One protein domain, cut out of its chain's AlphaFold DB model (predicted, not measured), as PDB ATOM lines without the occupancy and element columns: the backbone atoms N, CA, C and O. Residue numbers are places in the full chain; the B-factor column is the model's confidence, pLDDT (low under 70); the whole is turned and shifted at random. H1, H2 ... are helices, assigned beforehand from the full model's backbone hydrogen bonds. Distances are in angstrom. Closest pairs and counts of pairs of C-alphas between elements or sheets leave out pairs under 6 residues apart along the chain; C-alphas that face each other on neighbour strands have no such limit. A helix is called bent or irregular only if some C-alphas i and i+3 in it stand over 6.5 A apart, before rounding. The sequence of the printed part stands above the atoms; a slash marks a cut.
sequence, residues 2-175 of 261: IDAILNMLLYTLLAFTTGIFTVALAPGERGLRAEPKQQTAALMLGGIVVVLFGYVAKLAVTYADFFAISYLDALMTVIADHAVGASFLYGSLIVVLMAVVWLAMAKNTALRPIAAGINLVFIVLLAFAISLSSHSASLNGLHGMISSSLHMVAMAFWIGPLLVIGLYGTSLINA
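What this domain is: This is residues 2 to 175 of the 261 residues of the protein "CopD domain-containing protein" of Bacillus clausii (strain KSM-K16) (UniProt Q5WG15). Four long helices, H1, H2, H4 and H5, make an up-and-down bundle, each running against the one before it in the chain, with the short H3 across one end between H2 and H4. The longest helix, H6, folds back in a sharp kink near its beginning and then packs on the side of the bundle made by H5 and H1, crossing H1 steeply. The printed part has 174 residues with six named helices, H1 to H6 in order along the chain, and no named strand; the class is all helix. It is compact, with a radius of gyration of the C-alphas of 17.5 A, and its spans of 59 by 30 by 24 A make it only just a rod.

How they stand to each other: Begin with H1, residues 2 to 24, and go on to H2, residues 38 to 67: this helical hairpin touches at a shallow tilt of 22 degrees, opposite ways, with the C-alphas of Leu 13 and Met 44 closest at 5.7 A. H3, residues 71 to 81, touches H2 at residues 56 to 64 of H2 alone, about perpendicular at 74 degrees; the closest C-alphas, of Ala 60 and Leu 75, are 4.7 A apart. H4, residues 83 to 105, touches H3 only at the corner, where the C-alphas of Ile 79 and Gly 85 are closest at 3.8 A. H4 touches H2 at a shallow tilt of 14 degrees, opposite ways, closest at the C-alphas of Leu 52 and Phe 88, 5.3 A apart. H5, residues 112 to 131, forms a helical hairpin with H4 at a shallow tilt of 3 degrees; their closest C-alphas, of Ser 87 and Ile 130, are 4.9 A apart. H5 also touches H1, at residues 14 to 24 of H1 alone, with the C-alphas of Phe 21 and Ala 116 closest at 4.6 A. H6, residues 135 to 171, touches H1 with its residues 152 to 164 alone, the same way at a steep tilt of 56 degrees; the closest C-alphas, of Gly 19 and Gly 160, are 3.8 A apart. H1 and H4 are apart. In H1 to H5 every O i to N i+4 pair is within hydrogen-bond range, and in H6 26 of 33 are.

Where its parts are: Find C-alpha 2 at (8.247, -35.202, 50.264); from there H1 runs 33.0 A. H2 begins at C-alpha 38, (29.991, -36.047, 29.613), and covers 44.3 A; H3 covers 15.1 A, H4 32.7 A and H5 28.1 A. H6 covers 40.0 A and ends at C-alpha 171, (42.641, -30.072, 39.461); it is irregular, with C-alphas 139 and 142 9.5 A apart, and has a kink of 150 degrees near residue 142.

The domain as a whole: Look to Ala 68 and Asn 174 for the two C-alphas farthest apart, 60.7 A. The printed part has no cut, and its long link is H1 to H2, residues 25 to 37. The mean pLDDT of the printed part is 94.3; residues 27 to 28 are under 70.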
ATOM      1  N   ILE A   2       7.849 -34.920  51.657       90.25
ATOM      2  CA  ILE A   2       8.247 -35.202  50.264       90.25
ATOM      3  C   ILE A   2       8.594 -33.941  49.450       90.25
ATOM      4  O   ILE A   2       9.602 -33.939  48.753       90.25
ATOM      5  N   ASP A   3       7.853 -32.838  49.620       88.44
ATOM      6  CA  ASP A   3       8.127 -31.575  48.911       88.44
ATOM      7  C   ASP A   3       9.516 -31.008  49.222       88.44
ATOM      8  O   ASP A   3      10.208 -30.525  48.332       88.44
ATOM      9  N   ALA A   4       9.955 -31.098  50.481       89.81
ATOM     10  CA  ALA A   4      11.276 -30.625  50.882       89.81
ATOM     11  C   ALA A   4      12.392 -31.449  50.220       89.81
ATOM     12  O   ALA A   4      13.393 -30.883  49.788       89.81
ATOM     13  N   ILE A   5      12.192 -32.766  50.096       95.25
ATOM     14  CA  ILE A   5      13.139 -33.675  49.438       95.25
ATOM     15  C   ILE A   5      13.191 -33.387  47.936       95.25
ATOM     16  O   ILE A   5      14.280 -33.209  47.396       95.25
ATOM     17  N   LEU A   6      12.035 -33.286  47.269       96.69
ATOM     18  CA  LEU A   6      11.971 -32.964  45.840       96.69
ATOM     19  C   LEU A   6      12.616 -31.605  45.552       96.69
ATOM     20  O   LEU A   6      13.450 -31.515  44.656       96.69
ATOM     21  N   ASN A   7      12.328 -30.585  46.370       94.31
ATOM     22  CA  ASN A   7      12.957 -29.269  46.248       94.31
ATOM     23  C   ASN A   7      14.476 -29.374  46.414       94.31
ATOM     24  O   ASN A   7      15.219 -28.906  45.555       94.31
ATOM     25  N   MET A   8      14.956 -30.011  47.487       95.38
ATOM     26  CA  MET A   8      16.392 -30.175  47.735       95.38
ATOM     27  C   MET A   8      17.094 -30.851  46.551       95.38
ATOM     28  O   MET A   8      18.138 -30.372  46.104       95.38
ATOM     29  N   LEU A   9      16.516 -31.931  46.020       97.75
ATOM     30  CA  LEU A   9      17.054 -32.637  44.861       97.75
ATOM     31  C   LEU A   9      17.039 -31.754  43.613       97.75
ATOM     32  O   LEU A   9      18.075 -31.627  42.964       97.75
ATOM     33  N   LEU A  10      15.917 -31.097  43.305       97.88
ATOM     34  CA  LEU A  10      15.784 -30.231  42.133       97.88
ATOM     35  C   LEU A  10      16.828 -29.114  42.144       97.88
ATOM     36  O   LEU A  10      17.574 -28.954  41.178       97.88
ATOM     37  N   TYR A  11      16.921 -28.374  43.251       96.75
ATOM     38  CA  TYR A  11      17.866 -27.269  43.391       96.75
ATOM     39  C   TYR A  11      19.320 -27.753  43.322       96.75
ATOM     40  O   TYR A  11      20.148 -27.095  42.694       96.75
ATOM     41  N   THR A  12      19.632 -28.920  43.897       97.69
ATOM     42  CA  THR A  12      20.985 -29.498  43.836       97.69
ATOM     43  C   THR A  12      21.351 -29.928  42.418       97.69
ATOM     44  O   THR A  12      22.431 -29.593  41.934       97.69
ATOM     45  N   LEU A  13      20.452 -30.633  41.727       98.38
ATOM     46  CA  LEU A  13      20.656 -31.088  40.350       98.38
ATOM     47  C   LEU A  13      20.796 -29.906  39.389       98.38
ATOM     48  O   LEU A  13      21.679 -29.913  38.528       98.38
ATOM     49  N   LEU A  14      19.968 -28.872  39.561       98.12
ATOM     50  CA  LEU A  14      20.032 -27.661  38.753       98.12
ATOM     51  C   LEU A  14      21.336 -26.898  38.997       98.12
ATOM     52  O   LEU A  14      22.003 -26.520  38.033       98.12
ATOM     53  N   ALA A  15      21.732 -26.711  40.260       98.12
ATOM     54  CA  ALA A  15      22.999 -26.076  40.601       98.12
ATOM     55  C   ALA A  15      24.170 -26.865  40.006       98.12
ATOM     56  O   ALA A  15      24.988 -26.299  39.288       98.12
ATOM     57  N   PHE A  16      24.228 -28.181  40.213       97.81
ATOM     58  CA  PHE A  16      25.340 -28.988  39.718       97.81
ATOM     59  C   PHE A  16      25.423 -28.974  38.183       97.81
ATOM     60  O   PHE A  16      26.497 -28.746  37.627       97.81
ATOM     61  N   THR A  17      24.289 -29.116  37.491       97.88
ATOM     62  CA  THR A  17      24.215 -29.023  36.022       97.88
ATOM     63  C   THR A  17      24.673 -27.653  35.519       97.88
ATOM     64  O   THR A  17      25.493 -27.573  34.605       97.88
ATOM     65  N   THR A  18      24.204 -26.575  36.157       98.06
ATOM     66  CA  THR A  18      24.623 -25.201  35.842       98.06
ATOM     67  C   THR A  18      26.126 -25.049  36.025       98.06
ATOM     68  O   THR A  18      26.807 -24.581  35.120       98.06
ATOM     69  N   GLY A  19      26.670 -25.545  37.137       96.06
ATOM     70  CA  GLY A  19      28.102 -25.547  37.407       96.06
ATOM     71  C   GLY A  19      28.923 -26.241  36.327       96.06
ATOM     72  O   GLY A  19      29.947 -25.699  35.913       96.06
ATOM     73  N   ILE A  20      28.484 -27.414  35.852       95.31
ATOM     74  CA  ILE A  20      29.198 -28.166  34.807       95.31
ATOM     75  C   ILE A  20      29.318 -27.305  33.546       95.31
ATOM     76  O   ILE A  20      30.407 -27.187  32.984       95.31
ATOM     77  N   PHE A  21      28.227 -26.667  33.122       96.12
ATOM     78  CA  PHE A  21      28.228 -25.822  31.929       96.12
ATOM     79  C   PHE A  21      28.980 -24.503  32.146       96.12
ATOM     80  O   PHE A  21      29.753 -24.091  31.287       96.12
ATOM     81  N   THR A  22      28.838 -23.863  33.306       94.56
ATOM     82  CA  THR A  22      29.567 -22.631  33.634       94.56
ATOM     83  C   THR A  22      31.078 -22.854  33.631       94.56
ATOM     84  O   THR A  22      31.812 -22.044  33.070       94.56
ATOM     85  N   VAL A  23      31.559 -23.961  34.203       91.44
ATOM     86  CA  VAL A  23      32.992 -24.286  34.209       91.44
ATOM     87  C   VAL A  23      33.482 -24.703  32.823       91.44
ATOM     88  O   VAL A  23      34.577 -24.306  32.440       91.44
ATOM     89  N   ALA A  24      32.678 -25.418  32.032       91.38
ATOM     90  CA  ALA A  24      33.024 -25.750  30.645       91.38
ATOM     91  C   ALA A  24      33.119 -24.513  29.722       91.38
ATOM     92  O   ALA A  24      33.715 -24.589  28.649       91.38
ATOM     93  N   LEU A  25      32.544 -23.376  30.132       90.25
ATOM     94  CA  LEU A  25      32.698 -22.083  29.461       90.25
ATOM     95  C   LEU A  25      33.951 -21.318  29.931       90.25
ATOM     96  O   LEU A  25      34.342 -20.332  29.303       90.25
ATOM     97  N   ALA A  26      34.589 -21.733  31.032       82.31
ATOM     98  CA  ALA A  26      35.750 -21.041  31.575       82.31
ATOM     99  C   ALA A  26      36.947 -21.161  30.607       82.31
ATOM    100  O   ALA A  26      37.365 -22.267  30.263       82.31
ATOM    101  N   PRO A  27      37.539 -20.042  30.159       67.94
ATOM    102  CA  PRO A  27      38.567 -20.082  29.128       67.94
ATOM    103  C   PRO A  27      39.921 -20.555  29.673       67.94
ATOM    104  O   PRO A  27      40.404 -20.035  30.684       67.94
ATOM    105  N   GLY A  28      40.566 -21.468  28.939       69.31
ATOM    106  CA  GLY A  28      41.991 -21.813  29.043       69.31
ATOM    107  C   GLY A  28      42.488 -21.991  30.477       69.31
ATOM    108  O   GLY A  28      42.149 -22.951  31.157       69.31
ATOM    109  N   GLU A  29      43.285 -21.035  30.961       74.75
ATOM    110  CA  GLU A  29      43.923 -21.082  32.284       74.75
ATOM    111  C   GLU A  29      42.969 -20.959  33.484       74.75
ATOM    112  O   GLU A  29      43.389 -21.140  34.628       74.75
ATOM    113  N   ARG A  30      41.701 -20.613  33.248       79.06
ATOM    114  CA  ARG A  30      40.671 -20.489  34.288       79.06
ATOM    115  C   ARG A  30      39.893 -21.790  34.488       79.06
ATOM    116  O   ARG A  30      39.052 -21.831  35.371       79.06
ATOM    117  N   GLY A  31      40.138 -22.813  33.673       78.19
ATOM    118  CA  GLY A  31      39.398 -24.072  33.704       78.19
ATOM    119  C   GLY A  31      39.896 -25.087  34.739       78.19
ATOM    120  O   GLY A  31      40.811 -24.843  35.537       78.19
ATOM    121  N   LEU A  32      39.283 -26.268  34.683       82.69
ATOM    122  CA  LEU A  32      39.718 -27.463  35.404       82.69
ATOM    123  C   LEU A  32      40.701 -28.268  34.546       82.69
ATOM    124  O   LEU A  32      40.530 -28.377  33.337       82.69
ATOM    125  N   ARG A  33      41.699 -28.895  35.172       80.00
ATOM    126  CA  ARG A  33      42.549 -29.917  34.536       80.00
ATOM    127  C   ARG A  33      41.789 -31.235  34.389       80.00
ATOM    128  O   ARG A  33      42.035 -31.962  33.434       80.00
ATOM    129  N   ALA A  34      40.889 -31.551  35.325       83.12
ATOM    130  CA  ALA A  34      40.010 -32.712  35.258       83.12
ATOM    131  C   ALA A  34      38.548 -32.257  35.246       83.12
ATOM    132  O   ALA A  34      37.983 -31.878  36.271       83.12
ATOM    133  N   GLU A  35      37.936 -32.289  34.066       82.25
ATOM    134  CA  GLU A  35      36.536 -31.916  33.905       82.25
ATOM    135  C   GLU A  35      35.578 -33.084  34.202       82.25
ATOM    136  O   GLU A  35      35.928 -34.253  33.994       82.25
ATOM    137  N   PRO A  36      34.331 -32.789  34.618       87.62
ATOM    138  CA  PRO A  36      33.277 -33.790  34.707       87.62
ATOM    139  C   PRO A  36      33.101 -34.554  33.388       87.62
ATOM    140  O   PRO A  36      33.122 -33.980  32.288       87.62
ATOM    141  N   LYS A  37      32.889 -35.872  33.497       89.38
ATOM    142  CA  LYS A  37      32.599 -36.725  32.340       89.38
ATOM    143  C   LYS A  37      31.296 -36.269  31.686       89.38
ATOM    144  O   LYS A  37      30.357 -35.860  32.363       89.38
ATOM    145  N   GLN A  38      31.196 -36.421  30.366       88.12
ATOM    146  CA  GLN A  38      29.991 -36.047  29.613       88.12
ATOM    147  C   GLN A  38      28.719 -36.712  30.176       88.12
ATOM    148  O   GLN A  38      27.672 -36.074  30.258       88.12
ATOM    149  N   GLN A  39      28.845 -37.966  30.620       91.81
ATOM    150  CA  GLN A  39      27.780 -38.758  31.242       91.81
ATOM    151  C   GLN A  39      27.270 -38.155  32.555       91.81
ATOM    152  O   GLN A  39      26.099 -38.318  32.870       91.81
ATOM    153  N   THR A  40      28.115 -37.437  33.304       94.31
ATOM    154  CA  THR A  40      27.713 -36.793  34.560       94.31
ATOM    155  C   THR A  40      26.627 -35.754  34.299       94.31
ATOM    156  O   THR A  40      25.597 -35.790  34.958       94.31
ATOM    157  N   ALA A  41      26.794 -34.891  33.291       94.56
ATOM    158  CA  ALA A  41      25.761 -33.914  32.937       94.56
ATOM    159  C   ALA A  41      24.469 -34.593  32.456       94.56
ATOM    160  O   ALA A  41      23.387 -34.205  32.876       94.56
ATOM    161  N   ALA A  42      24.574 -35.641  31.629       94.00
ATOM    162  CA  ALA A  42      23.406 -36.389  31.157       94.00
ATOM    163  C   ALA A  42      22.633 -37.054  32.312       94.00
ATOM    164  O   ALA A  42      21.405 -37.019  32.325       94.00
ATOM    165  N   LEU A  43      23.341 -37.602  33.306       96.88
ATOM    166  CA  LEU A  43      22.735 -38.167  34.512       96.88
ATOM    167  C   LEU A  43      22.014 -37.091  35.333       96.88
ATOM    168  O   LEU A  43      20.888 -37.318  35.765       96.88
ATOM    169  N   MET A  44      22.638 -35.924  35.537       97.69
ATOM    170  CA  MET A  44      22.010 -34.828  36.285       97.69
ATOM    171  C   MET A  44      20.756 -34.308  35.573       97.69
ATOM    172  O   MET A  44      19.724 -34.128  36.214       97.69
ATOM    173  N   LEU A  45      20.815 -34.156  34.246       98.12
ATOM    174  CA  LEU A  45      19.667 -33.800  33.410       98.12
ATOM    175  C   LEU A  45      18.537 -34.834  33.532       98.12
ATOM    176  O   LEU A  45      17.400 -34.465  33.809       98.12
ATOM    177  N   GLY A  46      18.842 -36.130  33.417       98.06
ATOM    178  CA  GLY A  46      17.853 -37.192  33.634       98.06
ATOM    179  C   GLY A  46      17.234 -37.145  35.035       98.06
ATOM    180  O   GLY A  46      16.021 -37.278  35.182       98.06
ATOM    181  N   GLY A  47      18.048 -36.864  36.056       98.50
ATOM    182  CA  GLY A  47      17.583 -36.656  37.426       98.50
ATOM    183  C   GLY A  47      16.571 -35.515  37.548       98.50
ATOM    184  O   GLY A  47      15.587 -35.664  38.267       98.50
ATOM    185  N   ILE A  48      16.764 -34.404  36.826       98.69
ATOM    186  CA  ILE A  48      15.811 -33.281  36.827       98.69
ATOM    187  C   ILE A  48      14.443 -33.756  36.326       98.69
ATOM    188  O   ILE A  48      13.449 -33.511  36.999       98.69
ATOM    189  N   VAL A  49      14.380 -34.490  35.209       98.56
ATOM    190  CA  VAL A  49      13.108 -35.018  34.670       98.56
ATOM    191  C   VAL A  49      12.405 -35.921  35.681       98.56
ATOM    192  O   VAL A  49      11.204 -35.783  35.901       98.56
ATOM    193  N   VAL A  50      13.156 -36.809  36.339       98.62
ATOM    194  CA  VAL A  50      12.615 -37.708  37.369       98.62
ATOM    195  C   VAL A  50      12.033 -36.917  38.542       98.62
ATOM    196  O   VAL A  50      10.938 -37.228  39.010       98.62
ATOM    197  N   VAL A  51      12.719 -35.870  39.004       98.50
ATOM    198  CA  VAL A  51      12.228 -35.022  40.100       98.50
ATOM    199  C   VAL A  51      11.002 -34.210  39.675       98.50
ATOM    200  O   VAL A  51      10.044 -34.128  40.441       98.50
ATOM    201  N   LEU A  52      10.982 -33.667  38.451       98.38
ATOM    202  CA  LEU A  52       9.815 -32.965  37.906       98.38
ATOM    203  C   LEU A  52       8.591 -33.884  37.816       98.38
ATOM    204  O   LEU A  52       7.500 -33.494  38.231       98.38
ATOM    205  N   PHE A  53       8.781 -35.125  37.365       98.38
ATOM    206  CA  PHE A  53       7.729 -36.139  37.400       98.38
ATOM    207  C   PHE A  53       7.279 -36.447  38.833       98.38
ATOM    208  O   PHE A  53       6.092 -36.638  39.075       98.38
ATOM    209  N   GLY A  54       8.194 -36.429  39.806       98.12
ATOM    210  CA  GLY A  54       7.873 -36.591  41.224       98.12
ATOM    211  C   GLY A  54       6.822 -35.597  41.736       98.12
ATOM    212  O   GLY A  54       5.921 -36.000  42.473       98.12
ATOM    213  N   TYR A  55       6.870 -34.325  41.312       97.69
ATOM    214  CA  TYR A  55       5.832 -33.343  41.668       97.69
ATOM    215  C   TYR A  55       4.476 -33.670  41.037       97.69
ATOM    216  O   TYR A  55       3.451 -33.591  41.718       97.69
ATOM    217  N   VAL A  56       4.470 -34.068  39.760       98.19
ATOM    218  CA  VAL A  56       3.258 -34.492  39.040       98.19
ATOM    219  C   VAL A  56       2.635 -35.709  39.718       98.19
ATOM    220  O   VAL A  56       1.461 -35.679  40.073       98.19
ATOM    221  N   ALA A  57       3.426 -36.753  39.969       98.06
ATOM    222  CA  ALA A  57       2.967 -37.985  40.598       98.06
ATOM    223  C   ALA A  57       2.402 -37.733  42.002       98.06
ATOM    224  O   ALA A  57       1.349 -38.259  42.353       98.06
ATOM    225  N   LYS A  58       3.055 -36.878  42.797       97.25
ATOM    226  CA  LYS A  58       2.576 -36.507  44.134       97.25
ATOM    227  C   LYS A  58       1.216 -35.806  44.085       97.25
ATOM    228  O   LYS A  58       0.335 -36.125  44.886       97.25
ATOM    229  N   LEU A  59       1.036 -34.861  43.163       96.94
ATOM    230  CA  LEU A  59      -0.251 -34.188  43.001       96.94
ATOM    231  C   LEU A  59      -1.319 -35.151  42.465       96.94
ATOM    232  O   LEU A  59      -2.442 -35.125  42.955       96.94
ATOM    233  N   ALA A  60      -0.958 -36.057  41.553       98.12
ATOM    234  CA  ALA A  60      -1.863 -37.069  41.014       98.12
ATOM    235  C   ALA A  60      -2.373 -38.031  42.097       98.12
ATOM    236  O   ALA A  60      -3.569 -38.282  42.166       98.12
ATOM    237  N   VAL A  61      -1.500 -38.507  42.993       98.06
ATOM    238  CA  VAL A  61      -1.909 -39.317  44.158       98.06
ATOM    239  C   VAL A  61      -2.883 -38.536  45.040       98.06
ATOM    240  O   VAL A  61      -3.945 -39.040  45.380       98.06
ATOM    241  N   THR A  62      -2.567 -37.269  45.328       96.75
ATOM    242  CA  THR A  62      -3.447 -36.400  46.131       96.75
ATOM    243  C   THR A  62      -4.831 -36.250  45.487       96.75
ATOM    244  O   THR A  62      -5.842 -36.275  46.182       96.75
ATOM    245  N   TYR A  63      -4.885 -36.108  44.161       96.75
ATOM    246  CA  TYR A  63      -6.129 -35.985  43.401       96.75
ATOM    247  C   TYR A  63      -6.935 -37.281  43.374       96.75
ATOM    248  O   TYR A  63      -8.147 -37.242  43.582       96.75
ATOM    249  N   ALA A  64      -6.271 -38.414  43.137       98.19
ATOM    250  CA  ALA A  64      -6.908 -39.725  43.133       98.19
ATOM    251  C   ALA A  64      -7.595 -40.000  44.477       98.19
ATOM    252  O   ALA A  64      -8.777 -40.341  44.502       98.19
ATOM    253  N   ASP A  65      -6.886 -39.749  45.580       97.38
ATOM    254  CA  ASP A  65      -7.404 -39.959  46.933       97.38
ATOM    255  C   ASP A  65      -8.546 -38.992  47.271       97.38
ATOM    256  O   ASP A  65      -9.559 -39.399  47.838       97.38
ATOM    257  N   PHE A  66      -8.411 -37.710  46.912       97.06
ATOM    258  CA  PHE A  66      -9.396 -36.684  47.262       97.06
ATOM    259  C   PHE A  66     -10.707 -36.816  46.475       97.06
ATOM    260  O   PHE A  66     -11.785 -36.646  47.042       97.06
ATOM    261  N   PHE A  67     -10.625 -37.117  45.176       97.00
ATOM    262  CA  PHE A  67     -11.794 -37.223  44.296       97.00
ATOM    263  C   PHE A  67     -12.287 -38.663  44.097       97.00
ATOM    264  O   PHE A  67     -13.271 -38.865  43.388       97.00
ATOM    265  N   ALA A  68     -11.628 -39.651  44.711       96.88
ATOM    266  CA  ALA A  68     -11.919 -41.078  44.556       96.88
ATOM    267  C   ALA A  68     -11.937 -41.546  43.082       96.88
ATOM    268  O   ALA A  68     -12.756 -42.376  42.686       96.88
ATOM    269  N   ILE A  69     -11.028 -41.002  42.269       97.31
ATOM    270  CA  ILE A  69     -10.833 -41.371  40.858       97.31
ATOM    271  C   ILE A  69      -9.618 -42.290  40.695       97.31
ATOM    272  O   ILE A  69      -8.812 -42.448  41.613       97.31
ATOM    273  N   SER A  70      -9.460 -42.905  39.520       97.88
ATOM    274  CA  SER A  70      -8.293 -43.751  39.268       97.88
ATOM    275  C   SER A  70      -6.993 -42.933  39.251       97.88
ATOM    276  O   SER A  70      -6.973 -41.769  38.846       97.88
ATOM    277  N   TYR A  71      -5.874 -43.553  39.643       96.81
ATOM    278  CA  TYR A  71      -4.556 -42.905  39.599       96.81
ATOM    279  C   TYR A  71      -4.155 -42.453  38.190       96.81
ATOM    280  O   TYR A  71      -3.460 -41.451  38.046       96.81
ATOM    281  N   LEU A  72      -4.578 -43.189  37.157       97.75
ATOM    282  CA  LEU A  72      -4.300 -42.825  35.772       97.75
ATOM    283  C   LEU A  72      -5.090 -41.579  35.365       97.75
ATOM    284  O   LEU A  72      -4.504 -40.667  34.788       97.75
ATOM    285  N   ASP A  73      -6.377 -41.514  35.711       98.00
ATOM    286  CA  ASP A  73      -7.208 -40.342  35.419       98.00
ATOM    287  C   ASP A  73      -6.676 -39.114  36.160       98.00
ATOM    288  O   ASP A  73      -6.467 -38.070  35.548       98.00
ATOM    289  N   ALA A  74      -6.333 -39.261  37.444       98.38
ATOM    290  CA  ALA A  74      -5.729 -38.187  38.224       98.38
ATOM    291  C   ALA A  74      -4.391 -37.713  37.637       98.38
ATOM    292  O   ALA A  74      -4.132 -36.512  37.586       98.38
ATOM    293  N   LEU A  75      -3.540 -38.630  37.159       98.31
ATOM    294  CA  LEU A  75      -2.290 -38.277  36.484       98.31
ATOM    295  C   LEU A  75      -2.551 -37.468  35.211       98.31
ATOM    296  O   LEU A  75      -1.890 -36.453  34.994       98.31
ATOM    297  N   MET A  76      -3.515 -37.893  34.391       98.00
ATOM    298  CA  MET A  76      -3.878 -37.187  33.161       98.00
ATOM    299  C   MET A  76      -4.449 -35.801  33.458       98.00
ATOM    300  O   MET A  76      -4.013 -34.835  32.836       98.00
ATOM    301  N   THR A  77      -5.323 -35.676  34.460       98.06
ATOM    302  CA  THR A  77      -5.833 -34.384  34.942       98.06
ATOM    303  C   THR A  77      -4.695 -33.478  35.411       98.06
ATOM    304  O   THR A  77      -4.612 -32.324  35.003       98.06
ATOM    305  N   VAL A  78      -3.756 -33.985  36.215       98.19
ATOM    306  CA  VAL A  78      -2.618 -33.183  36.694       98.19
ATOM    307  C   VAL A  78      -1.719 -32.714  35.556       98.19
ATOM    308  O   VAL A  78      -1.251 -31.575  35.574       98.19
ATOM    309  N   ILE A  79      -1.461 -33.566  34.566       97.94
ATOM    310  CA  ILE A  79      -0.634 -33.193  33.417       97.94
ATOM    311  C   ILE A  79      -1.346 -32.157  32.534       97.94
ATOM    312  O   ILE A  79      -0.690 -31.220  32.078       97.94
ATOM    313  N   ALA A  80      -2.650 -32.318  32.302       97.06
ATOM    314  CA  ALA A  80      -3.417 -31.488  31.377       97.06
ATOM    315  C   ALA A  80      -3.832 -30.133  31.971       97.06
ATOM    316  O   ALA A  80      -3.700 -29.110  31.300       97.06
ATOM    317  N   ASP A  81      -4.284 -30.117  33.226       96.44
ATOM    318  CA  ASP A  81      -5.054 -28.993  33.774       96.44
ATOM    319  C   ASP A  81      -4.302 -28.190  34.846       96.44
ATOM    320  O   ASP A  81      -4.752 -27.120  35.260       96.44
ATOM    321  N   HIS A  82      -3.140 -28.668  35.304       96.38
ATOM    322  CA  HIS A  82      -2.394 -28.031  36.388       96.38
ATOM    323  C   HIS A  82      -1.054 -27.440  35.947       96.38
ATOM    324  O   HIS A  82      -0.304 -28.011  35.155       96.38
ATOM    325  N   ALA A  83      -0.679 -26.319  36.574       96.69
ATOM    326  CA  ALA A  83       0.604 -25.651  36.340       96.69
ATOM    327  C   ALA A  83       1.819 -26.560  36.613       96.69
ATOM    328  O   ALA A  83       2.865 -26.409  35.978       96.69
ATOM    329  N   VAL A  84       1.688 -27.523  37.535       97.38
ATOM    330  CA  VAL A  84       2.712 -28.553  37.802       97.38
ATOM    331  C   VAL A  84       2.912 -29.456  36.579       97.38
ATOM    332  O   VAL A  84       4.053 -29.743  36.222       97.38
ATOM    333  N   GLY A  85       1.829 -29.837  35.893       98.06
ATOM    334  CA  GLY A  85       1.869 -30.574  34.631       98.06
ATOM    335  C   GLY A  85       2.586 -29.798  33.530       98.06
ATOM    336  O   GLY A  85       3.535 -30.305  32.933       98.06
ATOM    337  N   ALA A  86       2.226 -28.525  33.340       97.31
ATOM    338  CA  ALA A  86       2.905 -27.639  32.392       97.31
ATOM    339  C   ALA A  86       4.405 -27.476  32.712       97.31
ATOM    340  O   ALA A  86       5.249 -27.577  31.819       97.31
ATOM    341  N   SER A  87       4.752 -27.298  33.992       97.88
ATOM    342  CA  SER A  87       6.148 -27.206  34.448       97.88
ATOM    343  C   SER A  87       6.937 -28.472  34.116       97.88
ATOM    344  O   SER A  87       8.074 -28.395  33.648       97.88
ATOM    345  N   PHE A  88       6.328 -29.646  34.315       98.62
ATOM    346  CA  PHE A  88       6.922 -30.930  33.962       98.62
ATOM    347  C   PHE A  88       7.100 -31.090  32.451       98.62
ATOM    348  O   PHE A  88       8.190 -31.458  32.019       98.62
ATOM    349  N   LEU A  89       6.079 -30.798  31.641       98.56
ATOM    350  CA  LEU A  89       6.139 -30.977  30.188       98.56
ATOM    351  C   LEU A  89       7.165 -30.043  29.540       98.56
ATOM    352  O   LEU A  89       8.068 -30.508  28.839       98.56
ATOM    353  N   TYR A  90       7.078 -28.737  29.811       98.50
ATOM    354  CA  TYR A  90       8.026 -27.765  29.267       98.50
ATOM    355  C   TYR A  90       9.434 -27.985  29.821       98.50
ATOM    356  O   TYR A  90      10.401 -27.960  29.061       98.50
ATOM    357  N   GLY A  91       9.557 -28.261  31.122       98.56
ATOM    358  CA  GLY A  91      10.841 -28.556  31.747       98.56
ATOM    359  C   GLY A  91      11.503 -29.793  31.144       98.56
ATOM    360  O   GLY A  91      12.675 -29.745  30.780       98.56
ATOM    361  N   SER A  92      10.749 -30.876  30.950       98.56
ATOM    362  CA  SER A  92      11.258 -32.111  30.339       98.56
ATOM    363  C   SER A  92      11.674 -31.901  28.888       98.56
ATOM    364  O   SER A  92      12.742 -32.366  28.496       98.56
ATOM    365  N   LEU A  93      10.891 -31.153  28.104       98.69
ATOM    366  CA  LEU A  93      11.256 -30.802  26.732       98.69
ATOM    367  C   LEU A  93      12.582 -30.031  26.690       98.69
ATOM    368  O   LEU A  93      13.482 -30.398  25.935       98.69
ATOM    369  N   ILE A  94      12.730 -29.001  27.527       98.81
ATOM    370  CA  ILE A  94      13.964 -28.210  27.607       98.81
ATOM    371  C   ILE A  94      15.143 -29.097  28.020       98.81
ATOM    372  O   ILE A  94      16.199 -29.038  27.395       98.81
ATOM    373  N   VAL A  95      14.967 -29.972  29.011       98.62
ATOM    374  CA  VAL A  95      16.017 -30.900  29.453       98.62
ATOM    375  C   VAL A  95      16.427 -31.878  28.347       98.62
ATOM    376  O   VAL A  95      17.620 -32.139  28.177       98.62
ATOM    377  N   VAL A  96      15.480 -32.386  27.554       98.50
ATOM    378  CA  VAL A  96      15.783 -33.231  26.387       98.50
ATOM    379  C   VAL A  96      16.608 -32.455  25.361       98.50
ATOM    380  O   VAL A  96      17.633 -32.961  24.905       98.50
ATOM    381  N   LEU A  97      16.228 -31.215  25.044       98.56
ATOM    382  CA  LEU A  97      16.999 -30.355  24.139       98.56
ATOM    383  C   LEU A  97      18.419 -30.112  24.666       98.56
ATOM    384  O   LEU A  97      19.387 -30.233  23.913       98.56
ATOM    385  N   MET A  98      18.560 -29.857  25.967       98.56
ATOM    386  CA  MET A  98      19.864 -29.684  26.608       98.56
ATOM    387  C   MET A  98      20.734 -30.937  26.503       98.56
ATOM    388  O   MET A  98      21.933 -30.855  26.212       98.56
ATOM    389  N   ALA A  99      20.135 -32.109  26.730       98.06
ATOM    390  CA  ALA A  99      20.815 -33.391  26.615       98.06
ATOM    391  C   ALA A  99      21.266 -33.646  25.172       98.06
ATOM    392  O   ALA A  99      22.411 -34.040  24.967       98.06
ATOM    393  N   VAL A 100      20.421 -33.363  24.175       97.94
ATOM    394  CA  VAL A 100      20.770 -33.489  22.750       97.94
ATOM    395  C   VAL A 100      21.954 -32.591  22.396       97.94
ATOM    396  O   VAL A 100      22.948 -33.086  21.864       97.94
ATOM    397  N   VAL A 101      21.900 -31.302  22.752       97.81
ATOM    398  CA  VAL A 101      22.995 -30.346  22.505       97.81
ATOM    399  C   VAL A 101      24.292 -30.826  23.157       97.81
ATOM    400  O   VAL A 101      25.339 -30.897  22.507       97.81
ATOM    401  N   TRP A 102      24.235 -31.215  24.432       96.38
ATOM    402  CA  TRP A 102      25.416 -31.666  25.164       96.38
ATOM    403  C   TRP A 102      25.996 -32.967  24.602       96.38
ATOM    404  O   TRP A 102      27.212 -33.095  24.440       96.38
ATOM    405  N   LEU A 103      25.148 -33.950  24.297       95.25
ATOM    406  CA  LEU A 103      25.586 -35.255  23.809       95.25
ATOM    407  C   LEU A 103      26.187 -35.173  22.402       95.25
ATOM    408  O   LEU A 103      27.202 -35.828  22.147       95.25
ATOM    409  N   ALA A 104      25.621 -34.330  21.536       95.88
ATOM    410  CA  ALA A 104      26.088 -34.133  20.167       95.88
ATOM    411  C   ALA A 104      27.423 -33.376  20.091       95.88
ATOM    412  O   ALA A 104      28.285 -33.726  19.288       95.88
ATOM    413  N   MET A 105      27.614 -32.349  20.925       95.50
ATOM    414  CA  MET A 105      28.711 -31.390  20.743       95.50
ATOM    415  C   MET A 105      29.850 -31.534  21.762       95.50
ATOM    416  O   MET A 105      31.007 -31.304  21.417       95.50
ATOM    417  N   ALA A 106      29.575 -31.945  23.008       90.94
ATOM    418  CA  ALA A 106      30.545 -31.823  24.108       90.94
ATOM    419  C   ALA A 106      31.729 -32.809  24.064       90.94
ATOM    420  O   ALA A 106      32.664 -32.669  24.858       90.94
ATOM    421  N   LYS A 107      31.701 -33.800  23.156       90.75
ATOM    422  CA  LYS A 107      32.854 -34.677  22.872       90.75
ATOM    423  C   LYS A 107      33.957 -33.957  22.102       90.75
ATOM    424  O   LYS A 107      35.120 -34.316  22.238       90.75
ATOM    425  N   ASN A 108      33.596 -32.966  21.289       91.12
ATOM    426  CA  ASN A 108      34.558 -32.164  20.552       91.12
ATOM    427  C   ASN A 108      34.984 -30.976  21.422       91.12
ATOM    428  O   ASN A 108      34.169 -30.111  21.740       91.12
ATOM    429  N   THR A 109      36.269 -30.914  21.776       87.81
ATOM    430  CA  THR A 109      36.839 -29.864  22.633       87.81
ATOM    431  C   THR A 109      36.563 -28.451  22.112       87.81
ATOM    432  O   THR A 109      36.314 -27.556  22.912       87.81
ATOM    433  N   ALA A 110      36.535 -28.246  20.791       91.06
ATOM    434  CA  ALA A 110      36.254 -26.937  20.200       91.06
ATOM    435  C   ALA A 110      34.771 -26.533  20.311       91.06
ATOM    436  O   ALA A 110      34.461 -25.351  20.437       91.06
ATOM    437  N   LEU A 111      33.849 -27.503  20.287       93.69
ATOM    438  CA  LEU A 111      32.401 -27.253  20.344       93.69
ATOM    439  C   LEU A 111      31.840 -27.289  21.770       93.69
ATOM    440  O   LEU A 111      30.735 -26.804  22.009       93.69
ATOM    441  N   ARG A 112      32.581 -27.849  22.729       92.12
ATOM    442  CA  ARG A 112      32.149 -27.998  24.123       92.12
ATOM    443  C   ARG A 112      31.788 -26.666  24.803       92.12
ATOM    444  O   ARG A 112      30.713 -26.627  25.403       92.12
ATOM    445  N   PRO A 113      32.562 -25.567  24.676       93.31
ATOM    446  CA  PRO A 113      32.164 -24.274  25.240       93.31
ATOM    447  C   PRO A 113      30.899 -23.703  24.585       93.31
ATOM    448  O   PRO A 113      30.079 -23.088  25.260       93.31
ATOM    449  N   ILE A 114      30.699 -23.952  23.285       95.94
ATOM    450  CA  ILE A 114      29.493 -23.524  22.556       95.94
ATOM    451  C   ILE A 114      28.269 -24.279  23.088       95.94
ATOM    452  O   ILE A 114      27.261 -23.663  23.428       95.94
ATOM    453  N   ALA A 115      28.378 -25.603  23.230       96.62
ATOM    454  CA  ALA A 115      27.330 -26.444  23.804       96.62
ATOM    455  C   ALA A 115      26.974 -26.015  25.235       96.62
ATOM    456  O   ALA A 115      25.801 -25.929  25.591       96.62
ATOM    457  N   ALA A 116      27.993 -25.703  26.044       96.19
ATOM    458  CA  ALA A 116      27.814 -25.175  27.388       96.19
ATOM    459  C   ALA A 116      27.075 -23.828  27.377       96.19
ATOM    460  O   ALA A 116      26.107 -23.670  28.113       96.19
ATOM    461  N   GLY A 117      27.471 -22.890  26.513       97.06
ATOM    462  CA  GLY A 117      26.808 -21.591  26.368       97.06
ATOM    463  C   GLY A 117      25.328 -21.713  25.993       97.06
ATOM    464  O   GLY A 117      24.482 -21.097  26.639       97.06
ATOM    465  N   ILE A 118      25.001 -22.566  25.016       98.12
ATOM    466  CA  ILE A 118      23.610 -22.860  24.631       98.12
ATOM    467  C   ILE A 118      22.837 -23.445  25.820       98.12
ATOM    468  O   ILE A 118      21.734 -22.998  26.134       98.12
ATOM    469  N   ASN A 119      23.426 -24.407  26.532       98.31
ATOM    470  CA  ASN A 119      22.774 -25.019  27.684       98.31
ATOM    471  C   ASN A 119      22.581 -24.061  28.860       98.31
ATOM    472  O   ASN A 119      21.608 -24.212  29.589       98.31
ATOM    473  N   LEU A 120      23.437 -23.054  29.043       98.06
ATOM    474  CA  LEU A 120      23.216 -22.016  30.053       98.06
ATOM    475  C   LEU A 120      22.008 -21.133  29.713       98.06
ATOM    476  O   LEU A 120      21.272 -20.749  30.619       98.06
ATOM    477  N   VAL A 121      21.747 -20.866  28.429       98.44
ATOM    478  CA  VAL A 121      20.496 -20.211  28.005       98.44
ATOM    479  C   VAL A 121      19.299 -21.113  28.308       98.44
ATOM    480  O   VAL A 121      18.309 -20.656  28.880       98.44
ATOM    481  N   PHE A 122      19.403 -22.412  28.014       98.56
ATOM    482  CA  PHE A 122      18.350 -23.361  28.372       98.56
ATOM    483  C   PHE A 122      18.152 -23.514  29.883       98.56
ATOM    484  O   PHE A 122      17.016 -23.706  30.292       98.56
ATOM    485  N   ILE A 123      19.182 -23.364  30.724       98.50
ATOM    486  CA  ILE A 123      19.021 -23.324  32.190       98.50
ATOM    487  C   ILE A 123      18.109 -22.167  32.606       98.50
ATOM    488  O   ILE A 123      17.251 -22.349  33.468       98.50
ATOM    489  N   VAL A 124      18.255 -20.993  31.985       98.44
ATOM    490  CA  VAL A 124      17.367 -19.853  32.255       98.44
ATOM    491  C   VAL A 124      15.937 -20.194  31.840       98.44
ATOM    492  O   VAL A 124      15.022 -20.038  32.643       98.44
ATOM    493  N   LEU A 125      15.734 -20.731  30.632       98.50
ATOM    494  CA  LEU A 125      14.402 -21.139  30.160       98.50
ATOM    495  C   LEU A 125      13.780 -22.238  31.033       98.50
ATOM    496  O   LEU A 125      12.595 -22.179  31.355       98.50
ATOM    497  N   LEU A 126      14.583 -23.209  31.462       98.69
ATOM    498  CA  LEU A 126      14.178 -24.269  32.377       98.69
ATOM    499  C   LEU A 126      13.733 -23.680  33.715       98.69
ATOM    500  O   LEU A 126      12.746 -24.139  34.284       98.69
ATOM    501  N   ALA A 127      14.410 -22.636  34.200       98.50
ATOM    502  CA  ALA A 127      14.019 -21.983  35.436       98.50
ATOM    503  C   ALA A 127      12.651 -21.300  35.348       98.50
ATOM    504  O   ALA A 127      11.865 -21.405  36.291       98.50
ATOM    505  N   PHE A 128      12.339 -20.684  34.205       98.25
ATOM    506  CA  PHE A 128      11.000 -20.164  33.920       98.25
ATOM    507  C   PHE A 128       9.954 -21.273  33.835       98.25
ATOM    508  O   PHE A 128       8.907 -21.167  34.471       98.25
ATOM    509  N   ALA A 129      10.251 -22.362  33.121       98.25
ATOM    510  CA  ALA A 129       9.342 -23.499  33.003       98.25
ATOM    511  C   ALA A 129       9.007 -24.115  34.371       98.25
ATOM    512  O   ALA A 129       7.844 -24.354  34.667       98.25
ATOM    513  N   ILE A 130      10.005 -24.315  35.234       98.31
ATOM    514  CA  ILE A 130       9.803 -24.827  36.599       98.31
ATOM    515  C   ILE A 130       8.984 -23.839  37.440       98.31
ATOM    516  O   ILE A 130       8.104 -24.244  38.199       98.31
ATOM    517  N   SER A 131       9.251 -22.539  37.303       97.56
ATOM    518  CA  SER A 131       8.614 -21.508  38.127       97.56
ATOM    519  C   SER A 131       7.135 -21.283  37.814       97.56
ATOM    520  O   SER A 131       6.461 -20.653  38.630       97.56
ATOM    521  N   LEU A 132       6.607 -21.824  36.707       96.50
ATOM    522  CA  LEU A 132       5.168 -21.822  36.399       96.50
ATOM    523  C   LEU A 132       4.330 -22.417  37.539       96.50
ATOM    524  O   LEU A 132       3.242 -21.928  37.820       96.50
ATOM    525  N   SER A 133       4.846 -23.444  38.217       95.81
ATOM    526  CA  SER A 133       4.185 -24.090  39.360       95.81
ATOM    527  C   SER A 133       4.692 -23.620  40.723       95.81
ATOM    528  O   SER A 133       4.383 -24.229  41.750       95.81
ATOM    529  N   SER A 134       5.476 -22.542  40.765       94.31
ATOM    530  CA  SER A 134       5.986 -22.015  42.029       94.31
ATOM    531  C   SER A 134       4.867 -21.435  42.900       94.31
ATOM    532  O   SER A 134       3.836 -20.954  42.420       94.31
ATOM    533  N   HIS A 135       5.104 -21.431  44.214       90.62
ATOM    534  CA  HIS A 135       4.177 -20.823  45.163       90.62
ATOM    535  C   HIS A 135       3.977 -19.331  44.874       90.62
ATOM    536  O   HIS A 135       2.844 -18.860  44.863       90.62
ATOM    537  N   SER A 136       5.056 -18.608  44.552       92.06
ATOM    538  CA  SER A 136       4.936 -17.192  44.217       92.06
ATOM    539  C   SER A 136       4.146 -16.962  42.922       92.06
ATOM    540  O   SER A 136       3.289 -16.082  42.886       92.06
ATOM    541  N   ALA A 137       4.339 -17.788  41.884       94.38
ATOM    542  CA  ALA A 137       3.539 -17.694  40.658       94.38
ATOM    543  C   ALA A 137       2.042 -17.937  40.905       94.38
ATOM    544  O   ALA A 137       1.200 -17.299  40.281       94.38
ATOM    545  N   SER A 138       1.703 -18.810  41.854       93.50
ATOM    546  CA  SER A 138       0.305 -19.053  42.231       93.50
ATOM    547  C   SER A 138      -0.328 -17.856  42.952       93.50
ATOM    548  O   SER A 138      -1.531 -17.645  42.835       93.50
ATOM    549  N   LEU A 139       0.468 -17.068  43.683       93.31
ATOM    550  CA  LEU A 139       0.005 -15.886  44.418       93.31
ATOM    551  C   LEU A 139      -0.004 -14.610  43.562       93.31
ATOM    552  O   LEU A 139      -0.909 -13.793  43.689       93.31
ATOM    553  N   ASN A 140       0.998 -14.434  42.696       94.25
ATOM    554  CA  ASN A 140       1.276 -13.171  41.995       94.25
ATOM    555  C   ASN A 140       1.404 -13.331  40.468       94.25
ATOM    556  O   ASN A 140       1.890 -12.431  39.776       94.25
ATOM    557  N   GLY A 141       1.001 -14.479  39.919       94.56
ATOM    558  CA  GLY A 141       1.012 -14.754  38.484       94.56
ATOM    559  C   GLY A 141       2.402 -14.615  37.858       94.56
ATOM    560  O   GLY A 141       3.397 -15.150  38.351       94.56
ATOM    561  N   LEU A 142       2.479 -13.862  36.756       94.56
ATOM    562  CA  LEU A 142       3.715 -13.647  36.000       94.56
ATOM    563  C   LEU A 142       4.834 -13.027  36.851       94.56
ATOM    564  O   LEU A 142       5.993 -13.417  36.707       94.56
ATOM    565  N   HIS A 143       4.504 -12.092  37.745       94.44
ATOM    566  CA  HIS A 143       5.504 -11.440  38.590       94.44
ATOM    567  C   HIS A 143       6.171 -12.449  39.536       94.44
ATOM    568  O   HIS A 143       7.399 -12.541  39.570       94.44
ATOM    569  N   GLY A 144       5.364 -13.294  40.184       95.12
ATOM    570  CA  GLY A 144       5.858 -14.359  41.055       95.12
ATOM    571  C   GLY A 144       6.619 -15.466  40.318       95.12
ATOM    572  O   GLY A 144       7.565 -16.056  40.851       95.12
ATOM    573  N   MET A 145       6.261 -15.727  39.056       96.56
ATOM    574  CA  MET A 145       7.034 -16.617  38.188       96.56
ATOM    575  C   MET A 145       8.417 -16.030  37.882       96.56
ATOM    576  O   MET A 145       9.419 -16.740  37.987       96.56
ATOM    577  N   ILE A 146       8.492 -14.744  37.519       97.12
ATOM    578  CA  ILE A 146       9.756 -14.058  37.220       97.12
ATOM    579  C   ILE A 146      10.650 -14.025  38.464       97.12
ATOM    580  O   ILE A 146      11.821 -14.394  38.369       97.12
ATOM    581  N   SER A 147      10.117 -13.637  39.626       96.88
ATOM    582  CA  SER A 147      10.889 -13.551  40.872       96.88
ATOM    583  C   SER A 147      11.481 -14.913  41.257       96.88
ATOM    584  O   SER A 147      12.690 -15.015  41.484       96.88
ATOM    585  N   SER A 148      10.672 -15.975  41.204       96.88
ATOM    586  CA  SER A 148      11.097 -17.358  41.467       96.88
ATOM    587  C   SER A 148      12.160 -17.843  40.480       96.88
ATOM    588  O   SER A 148      13.159 -18.444  40.886       96.88
ATOM    589  N   SER A 149      11.997 -17.524  39.193       97.94
ATOM    590  CA  SER A 149      12.950 -17.905  38.143       97.94
ATOM    591  C   SER A 149      14.299 -17.231  38.354       97.94
ATOM    592  O   SER A 149      15.334 -17.897  38.334       97.94
ATOM    593  N   LEU A 150      14.298 -15.918  38.603       97.75
ATOM    594  CA  LEU A 150      15.513 -15.148  38.861       97.75
ATOM    595  C   LEU A 150      16.225 -15.639  40.120       97.75
ATOM    596  O   LEU A 150      17.446 -15.795  40.094       97.75
ATOM    597  N   HIS A 151      15.479 -15.944  41.186       97.38
ATOM    598  CA  HIS A 151      16.046 -16.500  42.413       97.38
ATOM    599  C   HIS A 151      16.729 -17.842  42.155       97.38
ATOM    600  O   HIS A 151      17.862 -18.071  42.587       97.38
ATOM    601  N   MET A 152      16.068 -18.723  41.405       97.69
ATOM    602  CA  MET A 152      16.596 -20.041  41.097       97.69
ATOM    603  C   MET A 152      17.820 -19.983  40.173       97.69
ATOM    604  O   MET A 152      18.807 -20.669  40.442       97.69
ATOM    605  N   VAL A 153      17.804 -19.133  39.139       98.06
ATOM    606  CA  VAL A 153      18.966 -18.890  38.263       98.06
ATOM    607  C   VAL A 153      20.131 -18.329  39.073       98.06
ATOM    608  O   VAL A 153      21.241 -18.853  39.001       98.06
ATOM    609  N   ALA A 154      19.888 -17.303  39.890       97.94
ATOM    610  CA  ALA A 154      20.907 -16.700  40.736       97.94
ATOM    611  C   ALA A 154      21.562 -17.730  41.664       97.94
ATOM    612  O   ALA A 154      22.789 -17.816  41.730       97.94
ATOM    613  N   MET A 155      20.753 -18.564  42.322       96.94
ATOM    614  CA  MET A 155      21.249 -19.638  43.177       96.94
ATOM    615  C   MET A 155      22.075 -20.649  42.376       96.94
ATOM    616  O   MET A 155      23.197 -20.961  42.769       96.94
ATOM    617  N   ALA A 156      21.571 -21.120  41.234       97.88
ATOM    618  CA  ALA A 156      22.240 -22.143  40.438       97.88
ATOM    619  C   ALA A 156      23.596 -21.672  39.883       97.88
ATOM    620  O   ALA A 156      24.564 -22.429  39.920       97.88
ATOM    621  N   PHE A 157      23.698 -20.418  39.430       96.69
ATOM    622  CA  PHE A 157      24.956 -19.833  38.947       96.69
ATOM    623  C   PHE A 157      25.945 -19.505  40.071       96.69
ATOM    624  O   PHE A 157      27.154 -19.507  39.837       96.69
ATOM    625  N   TRP A 158      25.462 -19.254  41.289       95.31
ATOM    626  CA  TRP A 158      26.329 -19.050  42.445       95.31
ATOM    627  C   TRP A 158      26.843 -20.374  43.016       95.31
ATOM    628  O   TRP A 158      28.048 -20.595  43.119       95.31
ATOM    629  N   ILE A 159      25.935 -21.280  43.367       95.25
ATOM    630  CA  ILE A 159      26.259 -22.532  44.056       95.25
ATOM    631  C   ILE A 159      26.826 -23.569  43.087       95.25
ATOM    632  O   ILE A 159      27.716 -24.333  43.451       95.25
ATOM    633  N   GLY A 160      26.363 -23.588  41.840       96.38
ATOM    634  CA  GLY A 160      26.722 -24.610  40.865       96.38
ATOM    635  C   GLY A 160      28.218 -24.745  40.604       96.38
ATOM    636  O   GLY A 160      28.770 -25.830  40.807       96.38
ATOM    637  N   PRO A 161      28.913 -23.675  40.178       93.19
ATOM    638  CA  PRO A 161      30.352 -23.737  39.956       93.19
ATOM    639  C   PRO A 161      31.112 -24.118  41.231       93.19
ATOM    640  O   PRO A 161      32.057 -24.897  41.155       93.19
ATOM    641  N   LEU A 162      30.671 -23.650  42.406       91.75
ATOM    642  CA  LEU A 162      31.268 -24.028  43.691       91.75
ATOM    643  C   LEU A 162      31.109 -25.520  43.993       91.75
ATOM    644  O   LEU A 162      32.060 -26.126  44.473       91.75
ATOM    645  N   LEU A 163      29.961 -26.130  43.678       93.62
ATOM    646  CA  LEU A 163      29.761 -27.576  43.815       93.62
ATOM    647  C   LEU A 163      30.704 -28.360  42.898       93.62
ATOM    648  O   LEU A 163      31.348 -29.309  43.342       93.62
ATOM    649  N   VAL A 164      30.840 -27.944  41.636       93.31
ATOM    650  CA  VAL A 164      31.774 -28.587  40.698       93.31
ATOM    651  C   VAL A 164      33.210 -28.456  41.194       93.31
ATOM    652  O   VAL A 164      33.937 -29.443  41.221       93.31
ATOM    653  N   ILE A 165      33.630 -27.270  41.635       88.88
ATOM    654  CA  ILE A 165      34.971 -27.079  42.194       88.88
ATOM    655  C   ILE A 165      35.156 -27.852  43.502       88.88
ATOM    656  O   ILE A 165      36.214 -28.427  43.712       88.88
ATOM    657  N   GLY A 166      34.149 -27.940  44.366       88.56
ATOM    658  CA  GLY A 166      34.233 -28.740  45.588       88.56
ATOM    659  C   GLY A 166      34.504 -30.221  45.304       88.56
ATOM    660  O   GLY A 166      35.239 -30.863  46.049       88.56
ATOM    661  N   LEU A 167      33.966 -30.746  44.198       90.50
ATOM    662  CA  LEU A 167      34.102 -32.153  43.810       90.50
ATOM    663  C   LEU A 167      35.300 -32.439  42.886       90.50
ATOM    664  O   LEU A 167      35.857 -33.533  42.935       90.50
ATOM    665  N   TYR A 168      35.711 -31.477  42.051       85.56
ATOM    666  CA  TYR A 168      36.734 -31.660  41.001       85.56
ATOM    667  C   TYR A 168      37.935 -30.694  41.117       85.56
ATOM    668  O   TYR A 168      38.873 -30.741  40.317       85.56
ATOM    669  N   GLY A 169      37.932 -29.793  42.100       71.44
ATOM    670  CA  GLY A 169      38.794 -28.606  42.169       71.44
ATOM    671  C   GLY A 169      40.239 -28.826  42.607       71.44
ATOM    672  O   GLY A 169      41.050 -27.919  42.430       71.44
ATOM    673  N   THR A 170      40.620 -30.027  43.058       72.12
ATOM    674  CA  THR A 170      42.043 -30.409  43.227       72.12
ATOM    675  C   THR A 170      42.834 -30.311  41.918       72.12
ATOM    676  O   THR A 170      44.062 -30.362  41.907       72.12
ATOM    677  N   SER A 171      42.120 -30.137  40.808       71.69
ATOM    678  CA  SER A 171      42.641 -30.072  39.461       71.69
ATOM    679  C   SER A 171      42.589 -28.666  38.844       71.69
ATOM    680  O   SER A 171      42.729 -28.559  37.638       71.69
ATOM    681  N   LEU A 172      42.401 -27.566  39.582       85.56
ATOM    682  CA  LEU A 172      42.395 -26.228  38.957       85.56
ATOM    683  C   LEU A 172      43.698 -25.935  38.179       85.56
ATOM    684  O   LEU A 172      44.804 -26.211  38.651       85.56
ATOM    685  N   ILE A 173      43.587 -25.357  36.975       86.69
ATOM    686  CA  ILE A 173      44.769 -24.955  36.190       86.69
ATOM    687  C   ILE A 173      45.485 -23.804  36.901       86.69
ATOM    688  O   ILE A 173      46.679 -23.904  37.192       86.69
ATOM    689  N   ASN A 174      44.732 -22.754  37.235       87.06
ATOM    690  CA  ASN A 174      45.190 -21.611  38.011       87.06
ATOM    691  C   ASN A 174      44.076 -21.142  38.960       87.06
ATOM    692  O   ASN A 174      43.124 -20.477  38.544       87.06
ATOM    693  N   ALA A 175      44.217 -21.464  40.248       84.56
ATOM    694  CA  ALA A 175      43.220 -21.129  41.262       84.56
ATOM    695  C   ALA A 175      42.951 -19.619  41.346       84.56
ATOM    696  O   ALA A 175      41.798 -19.199  41.389       84.56
TER     697      ALA A 175